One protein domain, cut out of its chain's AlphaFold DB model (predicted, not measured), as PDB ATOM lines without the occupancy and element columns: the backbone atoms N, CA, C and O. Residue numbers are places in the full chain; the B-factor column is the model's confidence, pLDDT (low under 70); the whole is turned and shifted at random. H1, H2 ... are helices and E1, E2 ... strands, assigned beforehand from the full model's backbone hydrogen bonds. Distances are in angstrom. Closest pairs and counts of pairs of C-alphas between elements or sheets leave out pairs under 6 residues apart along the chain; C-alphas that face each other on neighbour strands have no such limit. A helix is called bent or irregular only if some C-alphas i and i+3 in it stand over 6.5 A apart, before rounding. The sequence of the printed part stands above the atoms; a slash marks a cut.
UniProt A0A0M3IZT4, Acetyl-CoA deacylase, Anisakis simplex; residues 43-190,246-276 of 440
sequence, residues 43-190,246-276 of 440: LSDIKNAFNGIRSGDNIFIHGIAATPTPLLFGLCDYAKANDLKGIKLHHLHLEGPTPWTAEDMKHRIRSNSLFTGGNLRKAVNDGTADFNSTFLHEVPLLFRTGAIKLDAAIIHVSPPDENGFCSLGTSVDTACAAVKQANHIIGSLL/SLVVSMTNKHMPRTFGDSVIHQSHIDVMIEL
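This is residues 43 to 190 and 246 to 276 of the 440 residues of the protein "Acetyl-CoA deacylase" of Anisakis simplex (UniProt A0A0M3IZT4). A strongly twisted sheet of six parallel strands makes the middle of a three-layered body, helices lying on both faces of it, with the long helix H1 on one face and H4 on the opposite face. H3 packs side by side with H4, H2 sits near the edge strand E3, and a small sheet of two strands, E5 and E7, comes close to the last residue of E4 through E5. The printed part has 179 residues with four named helices and eight named strands, in the order E1 H1 E2 E3 H2 H3 E4 E5 H4 E6 E7 E8. The large sheet runs E3 E2 E1 E4 E6 E8, all parallel, the small one is antiparallel, and the class is mixed, helices and strands, with 75 residues, under half, in named elements. The whole is compact, with a radius of gyration of the C-alphas of 15.1 A and spans of 47 by 36 by 35 A.

Start in the large sheet at E1, residues 58 to 61, and E4, residues 152 to 157: they are parallel at 11 degrees, and N 154 and O 60 are 2.8 A apart, within hydrogen-bond range. On the other side of E1 look for E2, residues 87 to 91, where N 90 and O 59 are 2.8 A apart, and then the edge strand E3, residues 109 to 113, where N 112 and O 89 are 2.7 A apart. On the other side of E4 look for E6, residues 247 to 252, with N 153 and O 247 at 2.8 A, and then the edge strand E8, residues 272 to 275, with N 250 and O 272 at 2.8 A. H1, residues 69 to 81, is on the sheet at a height of 5.9 A, over none of the strands, but only just, as 2 of its C-alphas fall on E6; the closest C-alphas of H1 and E6 are those of Leu 71 and Met 251, 7.4 A apart. E1, H1 and E2 form a strand-helix-strand unit, two parallel neighbour strands with a helix between them in the chain, and its crossover is right-handed. H4, residues 175 to 183, is on the opposite face at a height of 8.4 A, over E4 and only just over E1, with 3 C-alphas on E1; it runs slantwise to the strands, at 48 degrees to E4 on the local plane. The closest C-alphas of H4 and E4 are those of Ala 182 and Ala 152, 5.9 A apart. H3, residues 136 to 144, is not on the sheet but touches H4, the same way at a shallow tilt of 6 degrees, closest at the C-alphas of Pro 140 and Ala 177, 5.4 A apart. H2, residues 118 to 125, is on the sheet and near E3, with 8 pairs of C-alphas within 10 A. E3, H2, H3 and E4 form a split strand-helix-strand unit, with E2 and E1 between its strands in the sheet, and its crossover is right-handed. E5, residues 165 to 167, and E7, residues 264 to 266, are antiparallel at 140 degrees, with N 166 and O 265 at 2.8 A; the closest C-alphas of E4 and E5, those of Val 157 and Ser 167, are 5.3 A apart. In H1 and H4 every O i to N i+4 pair is within hydrogen-bond range; H2 has 2 of 4, and H3 has 2 of 5 with 5 of 6 O i to N i+3 pairs. H2 is irregular, C-alphas 119 and 122 being 7.2 A apart, and H3 only just, C-alphas 137 and 140 being 6.7 A apart.

Find C-alpha 58 at (27.861, 5.336, -39.808), where E1 begins and runs 9.9 A. H1 runs 18.6 A from C-alpha 69 at (21.309, 10.156, -55.434). E2 spans 13.0 A, E3 12.6 A, H2 11.4 A, H3 13.9 A, E4 15.8 A, H4 12.1 A and E6 16.0 A; E5 and E7 each span 6.9 A. E8 runs 10.2 A to C-alpha 275 at (32.640, 11.165, -62.485).

The C-alphas of Asp 126 and Glu 162 are the two farthest apart, at 47.8 A. Residues 191 to 245 are not printed, and C-alphas 190 and 246 stand 13.2 A apart across this cut, in the link from H4 to E6. The links E2 to E3 and E6 to E7 are long. The mean pLDDT of the printed part is 89.5; look for values under 70 at residues 182 to 190, of which 182 to 183 belong to H4.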
ATOM      1  N   LEU A  43      40.079   7.470 -58.910       87.19
ATOM      2  CA  LEU A  43      38.933   7.524 -59.818       87.19
ATOM      3  C   LEU A  43      38.328   6.125 -59.957       87.19
ATOM      4  O   LEU A  43      39.059   5.146 -60.120       87.19
ATOM      5  N   SER A  44      37.004   6.018 -59.869       88.31
ATOM      6  CA  SER A  44      36.313   4.728 -59.915       88.31
ATOM      7  C   SER A  44      34.906   4.829 -60.504       88.31
ATOM      8  O   SER A  44      34.437   5.902 -60.881       88.31
ATOM      9  N   ASP A  45      34.229   3.687 -60.579       86.50
ATOM     10  CA  ASP A  45      32.816   3.584 -60.923       86.50
ATOM     11  C   ASP A  45      31.947   3.364 -59.672       86.50
ATOM     12  O   ASP A  45      32.431   3.049 -58.583       86.50
ATOM     13  N   ILE A  46      30.628   3.513 -59.827       88.50
ATOM     14  CA  ILE A  46      29.670   3.344 -58.722       88.50
ATOM     15  C   ILE A  46      29.754   1.938 -58.104       88.50
ATOM     16  O   ILE A  46      29.563   1.786 -56.899       88.50
ATOM     17  N   LYS A  47      30.056   0.903 -58.899       83.69
ATOM     18  CA  LYS A  47      30.085  -0.490 -58.422       83.69
ATOM     19  C   LYS A  47      31.218  -0.726 -57.429       83.69
ATOM     20  O   LYS A  47      31.050  -1.508 -56.497       83.69
ATOM     21  N   ASN A  48      32.350  -0.054 -57.624       81.94
ATOM     22  CA  ASN A  48      33.550  -0.202 -56.802       81.94
ATOM     23  C   ASN A  48      33.712   0.900 -55.742       81.94
ATOM     24  O   ASN A  48      34.573   0.783 -54.867       81.94
ATOM     25  N   ALA A  49      32.858   1.928 -55.773       83.19
ATOM     26  CA  ALA A  49      32.892   3.082 -54.876       83.19
ATOM     27  C   ALA A  49      32.866   2.728 -53.378       83.19
ATOM     28  O   ALA A  49      33.434   3.443 -52.556       83.19
ATOM     29  N   PHE A  50      32.218   1.617 -53.021       89.00
ATOM     30  CA  PHE A  50      31.898   1.271 -51.633       89.00
ATOM     31  C   PHE A  50      32.751   0.138 -51.063       89.00
ATOM     32  O   PHE A  50      32.424  -0.381 -50.000       89.00
ATOM     33  N   ASN A  51      33.858  -0.243 -51.713       82.25
ATOM     34  CA  ASN A  51      34.646  -1.416 -51.317       82.25
ATOM     35  C   ASN A  51      35.223  -1.372 -49.878       82.25
ATOM     36  O   ASN A  51      35.654  -2.408 -49.369       82.25
ATOM     37  N   GLY A  52      35.169  -0.231 -49.183       82.81
ATOM     38  CA  GLY A  52      35.506  -0.085 -47.758       82.81
ATOM     39  C   GLY A  52      34.330  -0.155 -46.775       82.81
ATOM     40  O   GLY A  52      34.574  -0.331 -45.587       82.81
ATOM     41  N   ILE A  53      33.081  -0.073 -47.245       88.25
ATOM     42  CA  ILE A  53      31.885  -0.027 -46.388       88.25
ATOM     43  C   ILE A  53      31.567  -1.409 -45.811       88.25
ATOM     44  O   ILE A  53      31.668  -2.431 -46.500       88.25
ATOM     45  N   ARG A  54      31.176  -1.456 -44.538       90.62
ATOM     46  CA  ARG A  54      30.879  -2.668 -43.764       90.62
ATOM     47  C   ARG A  54      29.530  -2.556 -43.047       90.62
ATOM     48  O   ARG A  54      28.864  -1.526 -43.030       90.62
ATOM     49  N   SER A  55      29.094  -3.678 -42.474       95.56
ATOM     50  CA  SER A  55      27.897  -3.709 -41.628       95.56
ATOM     51  C   SER A  55      28.119  -2.893 -40.354       95.56
ATOM     52  O   SER A  55      29.135  -3.077 -39.685       95.56
ATOM     53  N   GLY A  56      27.147  -2.062 -39.982       95.38
ATOM     54  CA  GLY A  56      27.211  -1.211 -38.792       95.38
ATOM     55  C   GLY A  56      27.803   0.183 -39.015       95.38
ATOM     56  O   GLY A  56      27.772   0.979 -38.076       95.38
ATOM     57  N   ASP A  57      28.313   0.479 -40.215       94.56
ATOM     58  CA  ASP A  57      28.966   1.755 -40.514       94.56
ATOM     59  C   ASP A  57      28.006   2.942 -40.394       94.56
ATOM     60  O   ASP A  57      26.839   2.886 -40.797       94.56
ATOM     61  N   ASN A  58      28.530   4.046 -39.875       95.75
ATOM     62  CA  ASN A  58      27.861   5.336 -39.808       95.75
ATOM     63  C   ASN A  58      28.359   6.205 -40.958       95.75
ATOM     64  O   ASN A  58      29.536   6.558 -41.020       95.75
ATOM     65  N   ILE A  59      27.461   6.559 -41.866       96.88
ATOM     66  CA  ILE A  59      27.809   7.214 -43.122       96.88
ATOM     67  C   ILE A  59      27.121   8.572 -43.183       96.88
ATOM     68  O   ILE A  59      25.899   8.650 -43.083       96.88
ATOM     69  N   PHE A  60      27.889   9.642 -43.365       97.50
ATOM     70  CA  PHE A  60      27.325  10.958 -43.648       97.50
ATOM     71  C   PHE A  60      26.897  11.055 -45.110       97.50
ATOM     72  O   PHE A  60      27.670  10.676 -45.990       97.50
ATOM     73  N   ILE A  61      25.713  11.612 -45.366       98.06
ATOM     74  CA  ILE A  61      25.224  11.903 -46.717       98.06
ATOM     75  C   ILE A  61      25.022  13.410 -46.878       98.06
ATOM     76  O   ILE A  61      24.310  14.040 -46.093       98.06
ATOM     77  N   HIS A  62      25.628  13.971 -47.922       97.31
ATOM     78  CA  HIS A  62      25.464  15.373 -48.317       97.31
ATOM     79  C   HIS A  62      24.011  15.662 -48.720       97.31
ATOM     80  O   HIS A  62      23.389  14.831 -49.375       97.31
ATOM     81  N   GLY A  63      23.457  16.798 -48.288       93.62
ATOM     82  CA  GLY A  63      22.023  17.087 -48.390       93.62
ATOM     83  C   GLY A  63      21.621  18.095 -49.466       93.62
ATOM     84  O   GLY A  63      22.443  18.605 -50.225       93.62
ATOM     85  N   ILE A  64      20.318  18.394 -49.503       93.44
ATOM     86  CA  ILE A  64      19.677  19.390 -50.374       93.44
ATOM     87  C   ILE A  64      20.036  19.094 -51.846       93.44
ATOM     88  O   ILE A  64      20.028  17.934 -52.272       93.44
ATOM     89  N   ALA A  65      20.397  20.106 -52.629       95.75
ATOM     90  CA  ALA A  65      20.790  19.998 -54.027       95.75
ATOM     91  C   ALA A  65      22.038  19.135 -54.246       95.75
ATOM     92  O   ALA A  65      22.233  18.598 -55.337       95.75
ATOM     93  N   ALA A  66      22.869  18.984 -53.214       96.50
ATOM     94  CA  ALA A  66      24.075  18.175 -53.248       96.50
ATOM     95  C   ALA A  66      23.820  16.692 -52.932       96.50
ATOM     96  O   ALA A  66      24.769  15.913 -52.919       96.50
ATOM     97  N   THR A  67      22.563  16.265 -52.745       97.62
ATOM     98  CA  THR A  67      22.240  14.854 -52.480       97.62
ATOM     99  C   THR A  67      22.787  13.934 -53.582       97.62
ATOM    100  O   THR A  67      22.354  14.041 -54.733       97.62
ATOM    101  N   PRO A  68      23.711  13.000 -53.270       96.62
ATOM    102  CA  PRO A  68      24.375  12.173 -54.270       96.62
ATOM    103  C   PRO A  68      23.533  10.950 -54.651       96.62
ATOM    104  O   PRO A  68      23.941   9.803 -54.464       96.62
ATOM    105  N   THR A  69      22.330  11.186 -55.180       96.62
ATOM    106  CA  THR A  69      21.309  10.156 -55.434       96.62
ATOM    107  C   THR A  69      21.839   8.921 -56.179       96.62
ATOM    108  O   THR A  69      21.566   7.815 -55.708       96.62
ATOM    109  N   PRO A  70      22.642   9.029 -57.262       96.19
ATOM    110  CA  PRO A  70      23.197   7.850 -57.936       96.19
ATOM    111  C   PRO A  70      24.077   6.981 -57.026       96.19
ATOM    112  O   PRO A  70      24.007   5.753 -57.088       96.19
ATOM    113  N   LEU A  71      24.867   7.600 -56.142       96.88
ATOM    114  CA  LEU A  71      25.680   6.871 -55.168       96.88
ATOM    115  C   LEU A  71      24.820   6.208 -54.093       96.88
ATOM    116  O   LEU A  71      25.169   5.130 -53.632       96.88
ATOM    117  N   LEU A  72      23.674   6.785 -53.727       97.38
ATOM    118  CA  LEU A  72      22.763   6.157 -52.765       97.38
ATOM    119  C   LEU A  72      22.093   4.899 -53.331       97.38
ATOM    120  O   LEU A  72      21.961   3.907 -52.615       97.38
ATOM    121  N   PHE A  73      21.735   4.897 -54.618       97.69
ATOM    122  CA  PHE A  73      21.321   3.669 -55.307       97.69
ATOM    123  C   PHE A  73      22.453   2.637 -55.329       97.69
ATOM    124  O   PHE A  73      22.245   1.492 -54.931       97.69
ATOM    125  N   GLY A  74      23.666   3.062 -55.696       96.62
ATOM    126  CA  GLY A  74      24.847   2.199 -55.684       96.62
ATOM    127  C   GLY A  74      25.155   1.601 -54.309       96.62
ATOM    128  O   GLY A  74      25.497   0.424 -54.216       96.62
ATOM    129  N   LEU A  75      24.981   2.372 -53.232       97.50
ATOM    130  CA  LEU A  75      25.170   1.905 -51.860       97.50
ATOM    131  C   LEU A  75      24.132   0.841 -51.486       97.50
ATOM    132  O   LEU A  75      24.486  -0.165 -50.872       97.50
ATOM    133  N   CYS A  76      22.865   1.030 -51.869       98.12
ATOM    134  CA  CYS A  76      21.822   0.024 -51.670       98.12
ATOM    135  C   CYS A  76      22.150  -1.282 -52.406       98.12
ATOM    136  O   CYS A  76      22.068  -2.357 -51.807       98.12
ATOM    137  N   ASP A  77      22.568  -1.196 -53.669       97.56
ATOM    138  CA  ASP A  77      22.960  -2.362 -54.468       97.56
ATOM    139  C   ASP A  77      24.178  -3.071 -53.865       97.56
ATOM    140  O   ASP A  77      24.179  -4.295 -53.714       97.56
ATOM    141  N   TYR A  78      25.185  -2.307 -53.434       95.94
ATOM    142  CA  TYR A  78      26.368  -2.831 -52.756       95.94
ATOM    143  C   TYR A  78      26.010  -3.534 -51.440       95.94
ATOM    144  O   TYR A  78      26.493  -4.639 -51.174       95.94
ATOM    145  N   ALA A  79      25.126  -2.940 -50.635       97.25
ATOM    146  CA  ALA A  79      24.659  -3.525 -49.383       97.25
ATOM    147  C   ALA A  79      23.873  -4.826 -49.606       97.25
ATOM    148  O   ALA A  79      24.029  -5.766 -48.827       97.25
ATOM    149  N   LYS A  80      23.072  -4.922 -50.676       97.06
ATOM    150  CA  LYS A  80      22.393  -6.170 -51.067       97.06
ATOM    151  C   LYS A  80      23.394  -7.235 -51.505       97.06
ATOM    152  O   LYS A  80      23.347  -8.352 -50.994       97.06
ATOM    153  N   ALA A  81      24.306  -6.886 -52.412       96.25
ATOM    154  CA  ALA A  81      25.270  -7.820 -52.992       96.25
ATOM    155  C   ALA A  81      26.229  -8.427 -51.953       96.25
ATOM    156  O   ALA A  81      26.648  -9.571 -52.105       96.25
ATOM    157  N   ASN A  82      26.547  -7.684 -50.887       94.94
ATOM    158  CA  ASN A  82      27.487  -8.101 -49.838       94.94
ATOM    159  C   ASN A  82      26.807  -8.490 -48.512       94.94
ATOM    160  O   ASN A  82      27.473  -8.615 -47.488       94.94
ATOM    161  N   ASP A  83      25.482  -8.651 -48.516       96.31
ATOM    162  CA  ASP A  83      24.647  -8.901 -47.335       96.31
ATOM    163  C   ASP A  83      24.914  -7.962 -46.133       96.31
ATOM    164  O   ASP A  83      24.868  -8.379 -44.974       96.31
ATOM    165  N   LEU A  84      25.173  -6.674 -46.388       96.12
ATOM    166  CA  LEU A  84      25.459  -5.703 -45.329       96.12
ATOM    167  C   LEU A  84      24.209  -5.358 -44.518       96.12
ATOM    168  O   LEU A  84      23.100  -5.273 -45.061       96.12
ATOM    169  N   LYS A  85      24.405  -5.165 -43.208       97.81
ATOM    170  CA  LYS A  85      23.351  -4.938 -42.211       97.81
ATOM    171  C   LYS A  85      23.694  -3.802 -41.258       97.81
ATOM    172  O   LYS A  85      24.855  -3.585 -40.929       97.81
ATOM    173  N   GLY A  86      22.669  -3.105 -40.778       96.88
ATOM    174  CA  GLY A  86      22.806  -2.093 -39.727       96.88
ATOM    175  C   GLY A  86      23.624  -0.849 -40.091       96.88
ATOM    176  O   GLY A  86      24.110  -0.187 -39.178       96.88
ATOM    177  N   ILE A  87      23.786  -0.526 -41.377       98.00
ATOM    178  CA  ILE A  87      24.370   0.752 -41.814       98.00
ATOM    179  C   ILE A  87      23.433   1.891 -41.394       98.00
ATOM    180  O   ILE A  87      22.212   1.785 -41.548       98.00
ATOM    181  N   LYS A  88      23.993   2.991 -40.890       98.12
ATOM    182  CA  LYS A  88      23.245   4.187 -40.490       98.12
ATOM    183  C   LYS A  88      23.638   5.378 -41.347       98.12
ATOM    184  O   LYS A  88      24.808   5.747 -41.379       98.12
ATOM    185  N   LEU A  89      22.665   5.997 -42.007       98.06
ATOM    186  CA  LEU A  89      22.881   7.212 -42.792       98.06
ATOM    187  C   LEU A  89      22.572   8.438 -41.933       98.06
ATOM    188  O   LEU A  89      21.433   8.605 -41.515       98.06
ATOM    189  N   HIS A  90      23.558   9.293 -41.685       97.19
ATOM    190  CA  HIS A  90      23.399  10.557 -40.961       97.19
ATOM    191  C   HIS A  90      23.333  11.702 -41.959       97.19
ATOM    192  O   HIS A  90      24.259  11.889 -42.749       97.19
ATOM    193  N   HIS A  91      22.246  12.465 -41.947       95.88
ATOM    194  CA  HIS A  91      22.030  13.494 -42.959       95.88
ATOM    195  C   HIS A  91      21.063  14.582 -42.495       95.88
ATOM    196  O   HIS A  91      20.247  14.376 -41.593       95.88
ATOM    197  N   LEU A  92      21.149  15.735 -43.154       92.81
ATOM    198  CA  LEU A  92      20.102  16.755 -43.140       92.81
ATOM    199  C   LEU A  92      19.027  16.402 -44.188       92.81
ATOM    200  O   LEU A  92      18.901  15.240 -44.579       92.81
ATOM    201  N   HIS A  93      18.243  17.374 -44.657       91.75
ATOM    202  CA  HIS A  93      17.274  17.159 -45.736       91.75
ATOM    203  C   HIS A  93      17.967  16.530 -46.961       91.75
ATOM    204  O   HIS A  93      18.946  17.083 -47.459       91.75
ATOM    205  N   LEU A  94      17.460  15.394 -47.447       95.38
ATOM    206  CA  LEU A  94      17.878  14.773 -48.706       95.38
ATOM    207  C   LEU A  94      16.840  14.995 -49.804       95.38
ATOM    208  O   LEU A  94      15.648  14.837 -49.555       95.38
ATOM    209  N   GLU A  95      17.302  15.241 -51.023       95.44
ATOM    210  CA  GLU A  95      16.461  15.307 -52.217       95.44
ATOM    211  C   GLU A  95      16.446  13.983 -52.994       95.44
ATOM    212  O   GLU A  95      17.373  13.168 -52.940       95.44
ATOM    213  N   GLY A  96      15.372  13.771 -53.753       95.00
ATOM    214  CA  GLY A  96      15.197  12.588 -54.595       95.00
ATOM    215  C   GLY A  96      14.746  11.318 -53.851       95.00
ATOM    216  O   GLY A  96      14.347  11.363 -52.681       95.00
ATOM    217  N   PRO A  97      14.740  10.164 -54.547       96.25
ATOM    218  CA  PRO A  97      14.266   8.898 -53.993       96.25
ATOM    219  C   PRO A  97      15.141   8.364 -52.855       96.25
ATOM    220  O   PRO A  97      16.362   8.506 -52.869       96.25
ATOM    221  N   THR A  98      14.512   7.650 -51.920       96.50
ATOM    222  CA  THR A  98      15.159   7.047 -50.744       96.50
ATOM    223  C   THR A  98      15.114   5.514 -50.829       96.50
ATOM    224  O   THR A  98      14.360   4.882 -50.091       96.50
ATOM    225  N   PRO A  99      15.860   4.862 -51.743       96.06
ATOM    226  CA  PRO A  99      15.707   3.429 -52.035       96.06
ATOM    227  C   PRO A  99      15.922   2.498 -50.830       96.06
ATOM    228  O   PRO A  99      15.444   1.367 -50.834       96.06
ATOM    229  N   TRP A 100      16.613   2.958 -49.786       96.25
ATOM    230  CA  TRP A 100      16.819   2.192 -48.556       96.25
ATOM    231  C   TRP A 100      15.578   2.098 -47.654       96.25
ATOM    232  O   TRP A 100      15.599   1.333 -46.693       96.25
ATOM    233  N   THR A 101      14.500   2.833 -47.942       95.50
ATOM    234  CA  THR A 101      13.229   2.709 -47.205       95.50
ATOM    235  C   THR A 101      12.355   1.557 -47.708       95.50
ATOM    236  O   THR A 101      11.316   1.279 -47.112       95.50
ATOM    237  N   ALA A 102      12.766   0.867 -48.777       94.56
ATOM    238  CA  ALA A 102      12.100  -0.335 -49.265       94.56
ATOM    239  C   ALA A 102      12.172  -1.489 -48.244       94.56
ATOM    240  O   ALA A 102      13.133  -1.609 -47.480       94.56
ATOM    241  N   GLU A 103      11.175  -2.380 -48.254       92.94
ATOM    242  CA  GLU A 103      11.072  -3.464 -47.263       92.94
ATOM    243  C   GLU A 103      12.290  -4.406 -47.292       92.94
ATOM    244  O   GLU A 103      12.766  -4.843 -46.245       92.94
ATOM    245  N   ASP A 104      12.868  -4.656 -48.470       93.75
ATOM    246  CA  ASP A 104      14.059  -5.500 -48.634       93.75
ATOM    247  C   ASP A 104      15.370  -4.839 -48.155       93.75
ATOM    248  O   ASP A 104      16.410  -5.501 -48.063       93.75
ATOM    249  N   MET A 105      15.320  -3.552 -47.795       96.31
ATOM    250  CA  MET A 105      16.441  -2.760 -47.280       96.31
ATOM    251  C   MET A 105      16.364  -2.476 -45.777       96.31
ATOM    252  O   MET A 105      17.368  -2.081 -45.183       96.31
ATOM    253  N   LYS A 106      15.225  -2.747 -45.133       91.31
ATOM    254  CA  LYS A 106      14.910  -2.375 -43.741       91.31
ATOM    255  C   LYS A 106      15.930  -2.823 -42.690       91.31
ATOM    256  O   LYS A 106      16.157  -2.126 -41.706       91.31
ATOM    257  N   HIS A 107      16.555  -3.985 -42.878       94.38
ATOM    258  CA  HIS A 107      17.598  -4.503 -41.975       94.38
ATOM    259  C   HIS A 107      19.024  -4.124 -42.407       94.38
ATOM    260  O   HIS A 107      19.994  -4.408 -41.700       94.38
ATOM    261  N   ARG A 108      19.156  -3.508 -43.584       97.69
ATOM    262  CA  ARG A 108      20.426  -3.177 -44.228       97.69
ATOM    263  C   ARG A 108      20.879  -1.774 -43.886       97.69
ATOM    264  O   ARG A 108      21.984  -1.603 -43.380       97.69
ATOM    265  N   ILE A 109      20.015  -0.802 -44.155       98.19
ATOM    266  CA  ILE A 109      20.325   0.622 -44.081       98.19
ATOM    267  C   ILE A 109      19.169   1.334 -43.378       98.19
ATOM    268  O   ILE A 109      18.006   1.103 -43.701       98.19
ATOM    269  N   ARG A 110      19.487   2.218 -42.432       97.25
ATOM    270  CA  ARG A 110      18.512   3.049 -41.719       97.25
ATOM    271  C   ARG A 110      18.952   4.509 -41.726       97.25
ATOM    272  O   ARG A 110      20.107   4.806 -41.435       97.25
ATOM    273  N   SER A 111      18.031   5.419 -42.026       96.94
ATOM    274  CA  SER A 111      18.274   6.859 -41.892       96.94
ATOM    275  C   SER A 111      18.218   7.289 -40.433       96.94
ATOM    276  O   SER A 111      17.278   6.934 -39.730       96.94
ATOM    277  N   ASN A 112      19.188   8.095 -40.021       95.56
ATOM    278  CA  ASN A 112      19.140   8.970 -38.862       95.56
ATOM    279  C   ASN A 112      19.097  10.420 -39.362       95.56
ATOM    280  O   ASN A 112      20.131  11.040 -39.630       95.56
ATOM    281  N   SER A 113      17.882  10.938 -39.520       91.69
ATOM    282  CA  SER A 113      17.640  12.284 -40.030       91.69
ATOM    283  C   SER A 113      17.901  13.308 -38.929       91.69
ATOM    284  O   SER A 113      17.141  13.388 -37.965       91.69
ATOM    285  N   LEU A 114      18.949  14.114 -39.090       90.19
ATOM    286  CA  LEU A 114      19.228  15.298 -38.263       90.19
ATOM    287  C   LEU A 114      18.382  16.502 -38.708       90.19
ATOM    288  O   LEU A 114      18.244  17.484 -37.989       90.19
ATOM    289  N   PHE A 115      17.799  16.384 -39.903       86.19
ATOM    290  CA  PHE A 115      16.706  17.189 -40.423       86.19
ATOM    291  C   PHE A 115      15.958  16.353 -41.473       86.19
ATOM    292  O   PHE A 115      16.575  15.848 -42.412       86.19
ATOM    293  N   THR A 116      14.641  16.182 -41.341       86.19
ATOM    294  CA  THR A 116      13.869  15.264 -42.204       86.19
ATOM    295  C   THR A 116      13.244  15.979 -43.403       86.19
ATOM    296  O   THR A 116      12.421  16.881 -43.245       86.19
ATOM    297  N   GLY A 117      13.583  15.517 -44.610       85.75
ATOM    298  CA  GLY A 117      12.919  15.902 -45.860       85.75
ATOM    299  C   GLY A 117      11.557  15.233 -46.058       85.75
ATOM    300  O   GLY A 117      11.255  14.217 -45.429       85.75
ATOM    301  N   GLY A 118      10.732  15.775 -46.961       87.12
ATOM    302  CA  GLY A 118       9.392  15.236 -47.249       87.12
ATOM    303  C   GLY A 118       9.402  13.760 -47.669       87.12
ATOM    304  O   GLY A 118       8.560  12.982 -47.225       87.12
ATOM    305  N   ASN A 119      10.419  13.353 -48.431       90.75
ATOM    306  CA  ASN A 119      10.658  11.976 -48.880       90.75
ATOM    307  C   ASN A 119      10.874  10.954 -47.744       90.75
ATOM    308  O   ASN A 119      10.633   9.767 -47.951       90.75
ATOM    309  N   LEU A 120      11.290  11.388 -46.549       91.31
ATOM    310  CA  LEU A 120      11.563  10.509 -45.404       91.31
ATOM    311  C   LEU A 120      10.529  10.604 -44.278       91.31
ATOM    312  O   LEU A 120      10.535   9.742 -43.400       91.31
ATOM    313  N   ARG A 121       9.607  11.578 -44.299       89.69
ATOM    314  CA  ARG A 121       8.593  11.750 -43.235       89.69
ATOM    315  C   ARG A 121       7.762  10.492 -43.013       89.69
ATOM    316  O   ARG A 121       7.580  10.078 -41.874       89.69
ATOM    317  N   LYS A 122       7.328   9.833 -44.094       89.31
ATOM    318  CA  LYS A 122       6.594   8.565 -43.992       89.31
ATOM    319  C   LYS A 122       7.417   7.483 -43.288       89.31
ATOM    320  O   LYS A 122       6.903   6.822 -42.397       89.31
ATOM    321  N   ALA A 123       8.689   7.328 -43.654       90.88
ATOM    322  CA  ALA A 123       9.562   6.335 -43.033       90.88
ATOM    323  C   ALA A 123       9.795   6.627 -41.541       90.88
ATOM    324  O   ALA A 123       9.830   5.705 -40.729       90.88
ATOM    325  N   VAL A 124       9.907   7.903 -41.160       91.00
ATOM    326  CA  VAL A 124       9.978   8.301 -39.747       91.00
ATOM    327  C   VAL A 124       8.675   7.953 -39.019       91.00
ATOM    328  O   VAL A 124       8.721   7.304 -37.978       91.00
ATOM    329  N   ASN A 125       7.518   8.301 -39.589       88.50
ATOM    330  CA  ASN A 125       6.204   8.031 -38.990       88.50
ATOM    331  C   ASN A 125       5.907   6.530 -38.849       88.50
ATOM    332  O   ASN A 125       5.305   6.108 -37.865       88.50
ATOM    333  N   ASP A 126       6.379   5.717 -39.795       90.06
ATOM    334  CA  ASP A 126       6.264   4.256 -39.754       90.06
ATOM    335  C   ASP A 126       7.324   3.596 -38.840       90.06
ATOM    336  O   ASP A 126       7.344   2.373 -38.683       90.06
ATOM    337  N   GLY A 127       8.250   4.374 -38.264       88.81
ATOM    338  CA  GLY A 127       9.349   3.886 -37.423       88.81
ATOM    339  C   GLY A 127      10.470   3.168 -38.187       88.81
ATOM    340  O   GLY A 127      11.333   2.528 -37.575       88.81
ATOM    341  N   THR A 128      10.504   3.251 -39.519       90.31
ATOM    342  CA  THR A 128      11.534   2.642 -40.383       90.31
ATOM    343  C   THR A 128      12.742   3.555 -40.630       90.31
ATOM    344  O   THR A 128      13.794   3.060 -41.035       90.31
ATOM    345  N   ALA A 129      12.648   4.834 -40.264       93.75
ATOM    346  CA  ALA A 129      13.758   5.775 -40.126       93.75
ATOM    347  C   ALA A 129      13.734   6.453 -38.743       93.75
ATOM    348  O   ALA A 129      12.693   6.505 -38.091       93.75
ATOM    349  N   ASP A 130      14.880   6.968 -38.303       92.81
ATOM    350  CA  ASP A 130      15.016   7.776 -37.094       92.81
ATOM    351  C   ASP A 130      14.991   9.270 -37.441       92.81
ATOM    352  O   ASP A 130      15.482   9.699 -38.491       92.81
ATOM    353  N   PHE A 131      14.452  10.064 -36.520       88.56
ATOM    354  CA  PHE A 131      14.575  11.516 -36.510       88.56
ATOM    355  C   PHE A 131      15.248  11.930 -35.205       88.56
ATOM    356  O   PHE A 131      14.743  11.638 -34.120       88.56
ATOM    357  N   ASN A 132      16.400  12.584 -35.315       84.81
ATOM    358  CA  ASN A 132      17.154  13.085 -34.181       84.81
ATOM    359  C   ASN A 132      17.175  14.604 -34.235       84.81
ATOM    360  O   ASN A 132      17.732  15.215 -35.145       84.81
ATOM    361  N   SER A 133      16.540  15.197 -33.239       76.62
ATOM    362  CA  SER A 133      16.356  16.625 -33.188       76.62
ATOM    363  C   SER A 133      17.541  17.295 -32.508       76.62
ATOM    364  O   SER A 133      17.846  17.023 -31.348       76.62
ATOM    365  N   THR A 134      18.183  18.208 -33.228       78.75
ATOM    366  CA  THR A 134      19.270  19.046 -32.721       78.75
ATOM    367  C   THR A 134      19.215  20.413 -33.400       78.75
ATOM    368  O   THR A 134      18.639  20.553 -34.484       78.75
ATOM    369  N   PHE A 135      19.778  21.446 -32.775       80.12
ATOM    370  CA  PHE A 135      19.915  22.728 -33.458       80.12
ATOM    371  C   PHE A 135      20.876  22.583 -34.634       80.12
ATOM    372  O   PHE A 135      21.930  21.957 -34.520       80.12
ATOM    373  N   LEU A 136      20.546  23.201 -35.770       83.69
ATOM    374  CA  LEU A 136      21.339  23.030 -36.985       83.69
ATOM    375  C   LEU A 136      22.807  23.448 -36.790       83.69
ATOM    376  O   LEU A 136      23.713  22.738 -37.220       83.69
ATOM    377  N   HIS A 137      23.050  24.547 -36.068       82.56
ATOM    378  CA  HIS A 137      24.402  25.016 -35.745       82.56
ATOM    379  C   HIS A 137      25.171  24.081 -34.789       82.56
ATOM    380  O   HIS A 137      26.396  24.158 -34.712       82.56
ATOM    381  N   GLU A 138      24.486  23.174 -34.087       85.06
ATOM    382  CA  GLU A 138      25.094  22.167 -33.209       85.06
ATOM    383  C   GLU A 138      25.365  20.840 -33.929       85.06
ATOM    384  O   GLU A 138      26.176  20.046 -33.450       85.06
ATOM    385  N   VAL A 139      24.768  20.589 -35.100       87.81
ATOM    386  CA  VAL A 139      25.023  19.360 -35.877       87.81
ATOM    387  C   VAL A 139      26.522  19.147 -36.139       87.81
ATOM    388  O   VAL A 139      27.016  18.053 -35.844       87.81
ATOM    389  N   PRO A 140      27.298  20.160 -36.582       88.38
ATOM    390  CA  PRO A 140      28.740  19.998 -36.751       88.38
ATOM    391  C   PRO A 140      29.468  19.570 -35.472       88.38
ATOM    392  O   PRO A 140      30.475  18.864 -35.547       88.38
ATOM    393  N   LEU A 141      28.980  19.963 -34.288       84.06
ATOM    394  CA  LEU A 141      29.572  19.571 -33.009       84.06
ATOM    395  C   LEU A 141      29.442  18.063 -32.769       84.06
ATOM    396  O   LEU A 141      30.383  17.459 -32.249       84.06
ATOM    397  N   LEU A 142      28.337  17.441 -33.192       85.50
ATOM    398  CA  LEU A 142      28.137  15.993 -33.067       85.50
ATOM    399  C   LEU A 142      29.233  15.209 -33.800       85.50
ATOM    400  O   LEU A 142      29.730  14.209 -33.278       85.50
ATOM    401  N   PHE A 143      29.668  15.700 -34.961       85.75
ATOM    402  CA  PHE A 143      30.782  15.118 -35.711       85.75
ATOM    403  C   PHE A 143      32.141  15.515 -35.112       85.75
ATOM    404  O   PHE A 143      32.975  14.659 -34.825       85.75
ATOM    405  N   ARG A 144      32.383  16.796 -34.820       81.56
ATOM    406  CA  ARG A 144      33.690  17.254 -34.297       81.56
ATOM    407  C   ARG A 144      34.067  16.633 -32.948       81.56
ATOM    408  O   ARG A 144      35.255  16.476 -32.670       81.56
ATOM    409  N   THR A 145      33.079  16.293 -32.119       78.50
ATOM    410  CA  THR A 145      33.278  15.658 -30.801       78.50
ATOM    411  C   THR A 145      33.289  14.132 -30.849       78.50
ATOM    412  O   THR A 145      33.662  13.499 -29.866       78.50
ATOM    413  N   GLY A 146      32.876  13.524 -31.966       79.69
ATOM    414  CA  GLY A 146      32.718  12.072 -32.054       79.69
ATOM    415  C   GLY A 146      31.445  11.524 -31.407       79.69
ATOM    416  O   GLY A 146      31.308  10.305 -31.336       79.69
ATOM    417  N   ALA A 147      30.509  12.378 -30.969       84.62
ATOM    418  CA  ALA A 147      29.198  11.942 -30.477       84.62
ATOM    419  C   ALA A 147      28.436  11.135 -31.543       84.62
ATOM    420  O   ALA A 147      27.819  10.116 -31.235       84.62
ATOM    421  N   ILE A 148      28.553  11.552 -32.806       88.38
ATOM    422  CA  ILE A 148      28.325  10.693 -33.967       88.38
ATOM    423  C   ILE A 148      29.688  10.437 -34.596       88.38
ATOM    424  O   ILE A 148      30.293  11.343 -35.167       88.38
ATOM    425  N   LYS A 149      30.190   9.209 -34.471       88.75
ATOM    426  CA  LYS A 149      31.419   8.778 -35.140       88.75
ATOM    427  C   LYS A 149      31.078   8.328 -36.555       88.75
ATOM    428  O   LYS A 149      30.307   7.386 -36.699       88.75
ATOM    429  N   LEU A 150      31.637   8.991 -37.562       90.12
ATOM    430  CA  LEU A 150      31.471   8.612 -38.962       90.12
ATOM    431  C   LEU A 150      32.580   7.657 -39.405       90.12
ATOM    432  O   LEU A 150      33.766   7.912 -39.195       90.12
ATOM    433  N   ASP A 151      32.167   6.576 -40.056       90.88
ATOM    434  CA  ASP A 151      33.034   5.607 -40.724       90.88
ATOM    435  C   ASP A 151      33.175   5.953 -42.217       90.88
ATOM    436  O   ASP A 151      34.178   5.618 -42.844       90.88
ATOM    437  N   ALA A 152      32.218   6.690 -42.789       92.94
ATOM    438  CA  ALA A 152      32.334   7.224 -44.141       92.94
ATOM    439  C   ALA A 152      31.565   8.540 -44.349       92.94
ATOM    440  O   ALA A 152      30.660   8.888 -43.588       92.94
ATOM    441  N   ALA A 153      31.901   9.256 -45.419       95.62
ATOM    442  CA  ALA A 153      31.154  10.397 -45.937       95.62
ATOM    443  C   ALA A 153      30.944  10.234 -47.448       95.62
ATOM    444  O   ALA A 153      31.899   9.976 -48.181       95.62
ATOM    445  N   ILE A 154      29.703  10.398 -47.905       97.38
ATOM    446  CA  ILE A 154      29.330  10.405 -49.320       97.38
ATOM    447  C   ILE A 154      28.938  11.832 -49.701       97.38
ATOM    448  O   ILE A 154      27.933  12.357 -49.211       97.38
ATOM    449  N   ILE A 155      29.741  12.454 -50.562       97.19
ATOM    450  CA  ILE A 155      29.625  13.873 -50.923       97.19
ATOM    451  C   ILE A 155      29.476  14.099 -52.428       97.19
ATOM    452  O   ILE A 155      29.783  13.230 -53.244       97.19
ATOM    453  N   HIS A 156      29.014  15.287 -52.797       97.38
ATOM    454  CA  HIS A 156      28.886  15.727 -54.181       97.38
ATOM    455  C   HIS A 156      29.694  17.007 -54.366       97.38
ATOM    456  O   HIS A 156      29.514  17.971 -53.623       97.38
ATOM    457  N   VAL A 157      30.612  17.004 -55.329       97.75
ATOM    458  CA  VAL A 157      31.552  18.108 -55.534       97.75
ATOM    459  C   VAL A 157      31.615  18.562 -56.988       97.75
ATOM    460  O   VAL A 157      31.235  17.834 -57.906       97.75
ATOM    461  N   SER A 158      32.124  19.775 -57.202       97.94
ATOM    462  CA  SER A 158      32.575  20.213 -58.524       97.94
ATOM    463  C   SER A 158      33.808  19.412 -58.972       97.94
ATOM    464  O   SER A 158      34.562  18.921 -58.120       97.94
ATOM    465  N   PRO A 159      34.103  19.361 -60.282       96.56
ATOM    466  CA  PRO A 159      35.371  18.838 -60.770       96.56
ATOM    467  C   PRO A 159      36.568  19.547 -60.124       96.56
ATOM    468  O   PRO A 159      36.465  20.739 -59.801       96.56
ATOM    469  N   PRO A 160      37.686  18.828 -59.904       96.31
ATOM    470  CA  PRO A 160      38.927  19.460 -59.485       96.31
ATOM    471  C   PRO A 160      39.408  20.435 -60.567       96.31
ATOM    472  O   PRO A 160      39.313  20.144 -61.759       96.31
ATOM    473  N   ASP A 161      39.939  21.585 -60.155       96.12
ATOM    474  CA  ASP A 161      40.703  22.451 -61.057       96.12
ATOM    475  C   ASP A 161      42.113  21.898 -61.330       96.12
ATOM    476  O   ASP A 161      42.506  20.834 -60.851       96.12
ATOM    477  N   GLU A 162      42.910  22.673 -62.067       96.50
ATOM    478  CA  GLU A 162      44.311  22.374 -62.385       96.50
ATOM    479  C   GLU A 162      45.195  22.150 -61.143       96.50
ATOM    480  O   GLU A 162      46.227  21.484 -61.228       96.50
ATOM    481  N   ASN A 163      44.790  22.675 -59.984       95.69
ATOM    482  CA  ASN A 163      45.495  22.541 -58.712       95.69
ATOM    483  C   ASN A 163      44.865  21.481 -57.791       95.69
ATOM    484  O   ASN A 163      45.292  21.337 -56.647       95.69
ATOM    485  N   GLY A 164      43.867  20.729 -58.265       95.19
ATOM    486  CA  GLY A 164      43.193  19.683 -57.500       95.19
ATOM    487  C   GLY A 164      42.127  20.187 -56.525       95.19
ATOM    488  O   GLY A 164      41.702  19.412 -55.667       95.19
ATOM    489  N   PHE A 165      41.690  21.446 -56.601       95.94
ATOM    490  CA  PHE A 165      40.621  21.974 -55.748       95.94
ATOM    491  C   PHE A 165      39.244  21.738 -56.354       95.94
ATOM    492  O   PHE A 165      38.946  22.214 -57.451       95.94
ATOM    493  N   CYS A 166      38.396  21.076 -55.580       97.12
ATOM    494  CA  CYS A 166      36.966  20.935 -55.792       97.12
ATOM    495  C   CYS A 166      36.194  21.912 -54.883       97.12
ATOM    496  O   CYS A 166      36.752  22.540 -53.976       97.12
ATOM    497  N   SER A 167      34.880  21.990 -55.084       97.44
ATOM    498  CA  SER A 167      33.945  22.695 -54.207       97.44
ATOM    499  C   SER A 167      32.808  21.768 -53.775       97.44
ATOM    500  O   SER A 167      32.277  21.039 -54.609       97.44
ATOM    501  N   LEU A 168      32.396  21.836 -52.504       96.31
ATOM    502  CA  LEU A 168      31.137  21.255 -51.997       96.31
ATOM    503  C   LEU A 168      29.890  21.918 -52.625       96.31
ATOM    504  O   LEU A 168      28.772  21.435 -52.467       96.31
ATOM    505  N   GLY A 169      30.088  23.035 -53.330       96.50
ATOM    506  CA  GLY A 169      29.103  23.686 -54.177       96.50
ATOM    507  C   GLY A 169      27.926  24.274 -53.420       96.50
ATOM    508  O   GLY A 169      28.103  25.225 -52.658       96.50
ATOM    509  N   THR A 170      26.722  23.767 -53.677       96.75
ATOM    510  CA  THR A 170      25.462  24.357 -53.191       96.75
ATOM    511  C   THR A 170      25.243  24.207 -51.690       96.75
ATOM    512  O   THR A 170      24.375  24.886 -51.147       96.75
ATOM    513  N   SER A 171      26.005  23.351 -51.009       95.69
ATOM    514  CA  SER A 171      25.742  22.997 -49.615       95.69
ATOM    515  C   SER A 171      27.051  22.779 -48.858       95.69
ATOM    516  O   SER A 171      27.791  21.844 -49.153       95.69
ATOM    517  N   VAL A 172      27.371  23.646 -47.895       93.06
ATOM    518  CA  VAL A 172      28.480  23.416 -46.950       93.06
ATOM    519  C   VAL A 172      27.950  22.869 -45.645       93.06
ATOM    520  O   VAL A 172      28.506  21.894 -45.144       93.06
ATOM    521  N   ASP A 173      26.904  23.510 -45.118       89.62
ATOM    522  CA  ASP A 173      26.148  23.083 -43.944       89.62
ATOM    523  C   ASP A 173      27.024  22.439 -42.852       89.62
ATOM    524  O   ASP A 173      27.902  23.083 -42.270       89.62
ATOM    525  N   THR A 174      26.794  21.159 -42.587       90.75
ATOM    526  CA  THR A 174      27.602  20.281 -41.757       90.75
ATOM    527  C   THR A 174      28.529  19.358 -42.561       90.75
ATOM    528  O   THR A 174      29.342  18.654 -41.951       90.75
ATOM    529  N   ALA A 175      28.443  19.333 -43.894       91.69
ATOM    530  CA  ALA A 175      29.273  18.499 -44.763       91.69
ATOM    531  C   ALA A 175      30.773  18.722 -44.530       91.69
ATOM    532  O   ALA A 175      31.528  17.755 -44.438       91.69
ATOM    533  N   CYS A 176      31.207  19.973 -44.335       86.00
ATOM    534  CA  CYS A 176      32.607  20.272 -44.020       86.00
ATOM    535  C   CYS A 176      33.061  19.557 -42.732       86.00
ATOM    536  O   CYS A 176      34.091  18.881 -42.722       86.00
ATOM    537  N   ALA A 177      32.268  19.627 -41.658       86.38
ATOM    538  CA  ALA A 177      32.571  18.953 -40.394       86.38
ATOM    539  C   ALA A 177      32.557  17.420 -40.515       86.38
ATOM    540  O   ALA A 177      33.423  16.755 -39.939       86.38
ATOM    541  N   ALA A 178      31.625  16.865 -41.291       88.31
ATOM    542  CA  ALA A 178      31.547  15.430 -41.546       88.31
ATOM    543  C   ALA A 178      32.769  14.918 -42.327       88.31
ATOM    544  O   ALA A 178      33.404  13.950 -41.912       88.31
ATOM    545  N   VAL A 179      33.164  15.608 -43.403       85.06
ATOM    546  CA  VAL A 179      34.362  15.266 -44.193       85.06
ATOM    547  C   VAL A 179      35.633  15.414 -43.358       85.06
ATOM    548  O   VAL A 179      36.542  14.593 -43.471       85.06
ATOM    549  N   LYS A 180      35.713  16.428 -42.494       80.12
ATOM    550  CA  LYS A 180      36.835  16.626 -41.564       80.12
ATOM    551  C   LYS A 180      36.969  15.468 -40.578       80.12
ATOM    552  O   LYS A 180      38.063  14.927 -40.434       80.12
ATOM    553  N   GLN A 181      35.871  15.034 -39.957       76.31
ATOM    554  CA  GLN A 181      35.885  13.885 -39.049       76.31
ATOM    555  C   GLN A 181      36.206  12.580 -39.793       76.31
ATOM    556  O   GLN A 181      37.027  11.797 -39.320       76.31
ATOM    557  N   ALA A 182      35.634  12.384 -40.985       61.66
ATOM    558  CA  ALA A 182      35.935  11.237 -41.840       61.66
ATOM    559  C   ALA A 182      37.361  11.280 -42.431       61.66
ATOM    560  O   ALA A 182      37.876  10.270 -42.890       61.66
ATOM    561  N   ASN A 183      38.060  12.414 -42.383       56.50
ATOM    562  CA  ASN A 183      39.502  12.486 -42.647       56.50
ATOM    563  C   ASN A 183      40.350  12.336 -41.367       56.50
ATOM    564  O   ASN A 183      41.561  12.115 -41.454       56.50
ATOM    565  N   HIS A 184      39.700  12.388 -40.198       50.53
ATOM    566  CA  HIS A 184      40.224  12.255 -38.835       50.53
ATOM    567  C   HIS A 184      41.329  11.202 -38.702       50.53
ATOM    568  O   HIS A 184      42.387  11.392 -38.105       50.53
ATOM    569  N   ILE A 185      41.067  10.037 -39.290       41.34
ATOM    570  CA  ILE A 185      41.815   8.821 -38.971       41.34
ATOM    571  C   ILE A 185      42.973   8.560 -39.951       41.34
ATOM    572  O   ILE A 185      43.732   7.603 -39.812       41.34
ATOM    573  N   ILE A 186      43.181   9.466 -40.905       35.31
ATOM    574  CA  ILE A 186      44.241   9.382 -41.918       35.31
ATOM    575  C   ILE A 186      45.487  10.174 -41.471       35.31
ATOM    576  O   ILE A 186      46.615   9.793 -41.792       35.31
ATOM    577  N   GLY A 187      45.315  11.211 -40.642       28.73
ATOM    578  CA  GLY A 187      46.391  12.114 -40.212       28.73
ATOM    579  C   GLY A 187      47.398  11.534 -39.209       28.73
ATOM    580  O   GLY A 187      48.548  11.958 -39.221       28.73
ATOM    581  N   SER A 188      47.026  10.548 -38.380       27.92
ATOM    582  CA  SER A 188      47.952   9.965 -37.385       27.92
ATOM    583  C   SER A 188      48.662   8.686 -37.850       27.92
ATOM    584  O   SER A 188      49.647   8.277 -37.234       27.92
ATOM    585  N   LEU A 189      48.215   8.076 -38.958       27.47
ATOM    586  CA  LEU A 189      48.843   6.875 -39.524       27.47
ATOM    587  C   LEU A 189      49.781   7.171 -40.705       27.47
ATOM    588  O   LEU A 189      50.781   6.472 -40.873       27.47
ATOM    589  N   LEU A 190      49.506   8.198 -41.520       27.12
ATOM    590  CA  LEU A 190      50.275   8.460 -42.748       27.12
ATOM    591  C   LEU A 190      51.540   9.301 -42.558       27.12
ATOM    592  O   LEU A 190      52.427   9.234 -43.407       27.12
ATOM    593  N   SER A 246      38.402   5.925 -41.904       70.69
ATOM    594  CA  SER A 246      37.193   6.559 -42.402       70.69
ATOM    595  C   SER A 246      37.310   6.876 -43.904       70.69
ATOM    596  O   SER A 246      38.375   7.286 -44.365       70.69
ATOM    597  N   LEU A 247      36.239   6.627 -44.666       83.94
ATOM    598  CA  LEU A 247      36.216   6.654 -46.138       83.94
ATOM    599  C   LEU A 247      35.442   7.865 -46.682       83.94
ATOM    600  O   LEU A 247      34.263   8.033 -46.378       83.94
ATOM    601  N   VAL A 248      36.047   8.665 -47.557       89.38
ATOM    602  CA  VAL A 248      35.364   9.750 -48.279       89.38
ATOM    603  C   VAL A 248      35.130   9.344 -49.733       89.38
ATOM    604  O   VAL A 248      36.060   9.303 -50.543       89.38
ATOM    605  N   VAL A 249      33.870   9.074 -50.066       92.00
ATOM    606  CA  VAL A 249      33.406   8.788 -51.429       92.00
ATOM    607  C   VAL A 249      32.751  10.044 -51.984       92.00
ATOM    608  O   VAL A 249      31.880  10.630 -51.346       92.00
ATOM    609  N   SER A 250      33.134  10.467 -53.181       95.88
ATOM    610  CA  SER A 250      32.510  11.608 -53.845       95.88
ATOM    611  C   SER A 250      31.960  11.233 -55.211       95.88
ATOM    612  O   SER A 250      32.556  10.424 -55.923       95.88
ATOM    613  N   MET A 251      30.860  11.868 -55.606       95.38
ATOM    614  CA  MET A 251      30.581  12.060 -57.025       95.38
ATOM    615  C   MET A 251      31.003  13.463 -57.441       95.38
ATOM    616  O   MET A 251      30.768  14.428 -56.712       95.38
ATOM    617  N   THR A 252      31.620  13.569 -58.610       95.75
ATOM    618  CA  THR A 252      31.966  14.846 -59.230       95.75
ATOM    619  C   THR A 252      31.068  15.119 -60.426       95.75
ATOM    620  O   THR A 252      30.720  14.204 -61.178       95.75
ATOM    621  N   ASN A 253      30.662  16.375 -60.574       93.56
ATOM    622  CA  ASN A 253      29.669  16.780 -61.552       93.56
ATOM    623  C   ASN A 253      29.905  18.217 -62.017       93.56
ATOM    624  O   ASN A 253      29.859  19.144 -61.208       93.56
ATOM    625  N   LYS A 254      30.072  18.424 -63.328       95.25
ATOM    626  CA  LYS A 254      30.232  19.757 -63.943       95.25
ATOM    627  C   LYS A 254      29.091  20.739 -63.637       95.25
ATOM    628  O   LYS A 254      29.278  21.940 -63.791       95.25
ATOM    629  N   HIS A 255      27.911  20.245 -63.255       95.75
ATOM    630  CA  HIS A 255      26.770  21.077 -62.875       95.75
ATOM    631  C   HIS A 255      26.842  21.584 -61.429       95.75
ATOM    632  O   HIS A 255      26.109  22.508 -61.088       95.75
ATOM    633  N   MET A 256      27.712  21.012 -60.587       97.75
ATOM    634  CA  MET A 256      27.956  21.511 -59.237       97.75
ATOM    635  C   MET A 256      28.745  22.829 -59.305       97.75
ATOM    636  O   MET A 256      29.894  22.809 -59.760       97.75
ATOM    637  N   PRO A 257      28.178  23.970 -58.862       97.88
ATOM    638  CA  PRO A 257      28.855  25.254 -58.956       97.88
ATOM    639  C   PRO A 257      30.098  25.291 -58.074       97.88
ATOM    640  O   PRO A 257      30.107  24.793 -56.947       97.88
ATOM    641  N   ARG A 258      31.143  25.952 -58.557       97.94
ATOM    642  CA  ARG A 258      32.342  26.235 -57.778       97.94
ATOM    643  C   ARG A 258      32.096  27.429 -56.858       97.94
ATOM    644  O   ARG A 258      32.237  28.578 -57.263       97.94
ATOM    645  N   THR A 259      31.699  27.155 -55.620       97.69
ATOM    646  CA  THR A 259      31.473  28.181 -54.590       97.69
ATOM    647  C   THR A 259      32.717  28.387 -53.725       97.69
ATOM    648  O   THR A 259      33.604  27.528 -53.693       97.69
ATOM    649  N   PHE A 260      32.776  29.509 -53.001       95.12
ATOM    650  CA  PHE A 260      33.911  29.888 -52.152       95.12
ATOM    651  C   PHE A 260      33.562  29.939 -50.664       95.12
ATOM    652  O   PHE A 260      32.400  30.064 -50.285       95.12
ATOM    653  N   GLY A 261      34.599  29.952 -49.825       92.06
ATOM    654  CA  GLY A 261      34.493  29.924 -48.370       92.06
ATOM    655  C   GLY A 261      34.885  28.548 -47.848       92.06
ATOM    656  O   GLY A 261      35.883  27.984 -48.293       92.06
ATOM    657  N   ASP A 262      34.086  27.997 -46.944       91.50
ATOM    658  CA  ASP A 262      34.329  26.685 -46.329       91.50
ATOM    659  C   ASP A 262      33.937  25.510 -47.249       91.50
ATOM    660  O   ASP A 262      34.061  24.348 -46.864       91.50
ATOM    661  N   SER A 263      33.479  25.807 -48.471       93.44
ATOM    662  CA  SER A 263      33.159  24.824 -49.510       93.44
ATOM    663  C   SER A 263      34.381  24.270 -50.234       93.44
ATOM    664  O   SER A 263      34.267  23.243 -50.901       93.44
ATOM    665  N   VAL A 264      35.541  24.924 -50.132       93.62
ATOM    666  CA  VAL A 264      36.753  24.505 -50.843       93.62
ATOM    667  C   VAL A 264      37.321  23.233 -50.216       93.62
ATOM    668  O   VAL A 264      37.636  23.192 -49.026       93.62
ATOM    669  N   ILE A 265      37.515  22.208 -51.044       93.12
ATOM    670  CA  ILE A 265      38.112  20.932 -50.653       93.12
ATOM    671  C   ILE A 265      39.151  20.510 -51.689       93.12
ATOM    672  O   ILE A 265      38.872  20.469 -52.883       93.12
ATOM    673  N   HIS A 266      40.365  20.187 -51.250       94.25
ATOM    674  CA  HIS A 266      41.363  19.601 -52.142       94.25
ATOM    675  C   HIS A 266      41.067  18.112 -52.343       94.25
ATOM    676  O   HIS A 266      40.798  17.396 -51.377       94.25
ATOM    677  N   GLN A 267      41.174  17.614 -53.576       93.44
ATOM    678  CA  GLN A 267      40.830  16.237 -53.942       93.44
ATOM    679  C   GLN A 267      41.545  15.186 -53.084       93.44
ATOM    680  O   GLN A 267      40.986  14.131 -52.824       93.44
ATOM    681  N   SER A 268      42.737  15.472 -52.546       90.25
ATOM    682  CA  SER A 268      43.421  14.530 -51.646       90.25
ATOM    683  C   SER A 268      42.683  14.255 -50.329       90.25
ATOM    684  O   SER A 268      43.049  13.314 -49.637       90.25
ATOM    685  N   HIS A 269      41.629  14.997 -49.986       89.38
ATOM    686  CA  HIS A 269      40.692  14.656 -48.905       89.38
ATOM    687  C   HIS A 269      39.611  13.644 -49.311       89.38
ATOM    688  O   HIS A 269      38.839  13.212 -48.459       89.38
ATOM    689  N   ILE A 270      39.555  13.272 -50.588       90.88
ATOM    690  CA  ILE A 270      38.618  12.320 -51.178       90.88
ATOM    691  C   ILE A 270      39.390  11.035 -51.477       90.88
ATOM    692  O   ILE A 270      40.437  11.070 -52.128       90.88
ATOM    693  N   ASP A 271      38.882   9.903 -50.996       88.81
ATOM    694  CA  ASP A 271      39.497   8.593 -51.224       88.81
ATOM    695  C   ASP A 271      39.071   8.021 -52.574       88.81
ATOM    696  O   ASP A 271      39.920   7.592 -53.356       88.81
ATOM    697  N   VAL A 272      37.769   8.072 -52.874       90.00
ATOM    698  CA  VAL A 272      37.200   7.577 -54.133       90.00
ATOM    699  C   VAL A 272      36.332   8.650 -54.782       90.00
ATOM    700  O   VAL A 272      35.461   9.229 -54.132       90.00
ATOM    701  N   MET A 273      36.551   8.923 -56.065       93.12
ATOM    702  CA  MET A 273      35.790   9.899 -56.846       93.12
ATOM    703  C   MET A 273      35.175   9.240 -58.082       93.12
ATOM    704  O   MET A 273      35.851   8.524 -58.817       93.12
ATOM    705  N   ILE A 274      33.884   9.488 -58.293       95.69
ATOM    706  CA  ILE A 274      33.096   8.946 -59.399       95.69
ATOM    707  C   ILE A 274      32.637  10.111 -60.272       95.69
ATOM    708  O   ILE A 274      31.944  11.010 -59.800       95.69
ATOM    709  N   GLU A 275      32.999  10.097 -61.551       95.69
ATOM    710  CA  GLU A 275      32.640  11.165 -62.485       95.69
ATOM    711  C   GLU A 275      31.232  10.954 -63.057       95.69
ATOM    712  O   GLU A 275      30.993  10.026 -63.825       95.69
ATOM    713  N   LEU A 276      30.292  11.829 -62.691       92.56
ATOM    714  CA  LEU A 276      28.888  11.810 -63.123       92.56
ATOM    715  C   LEU A 276      28.483  13.172 -63.707       92.56
ATOM    716  O   LEU A 276      27.526  13.809 -63.272       92.56
TER     717      LEU A 276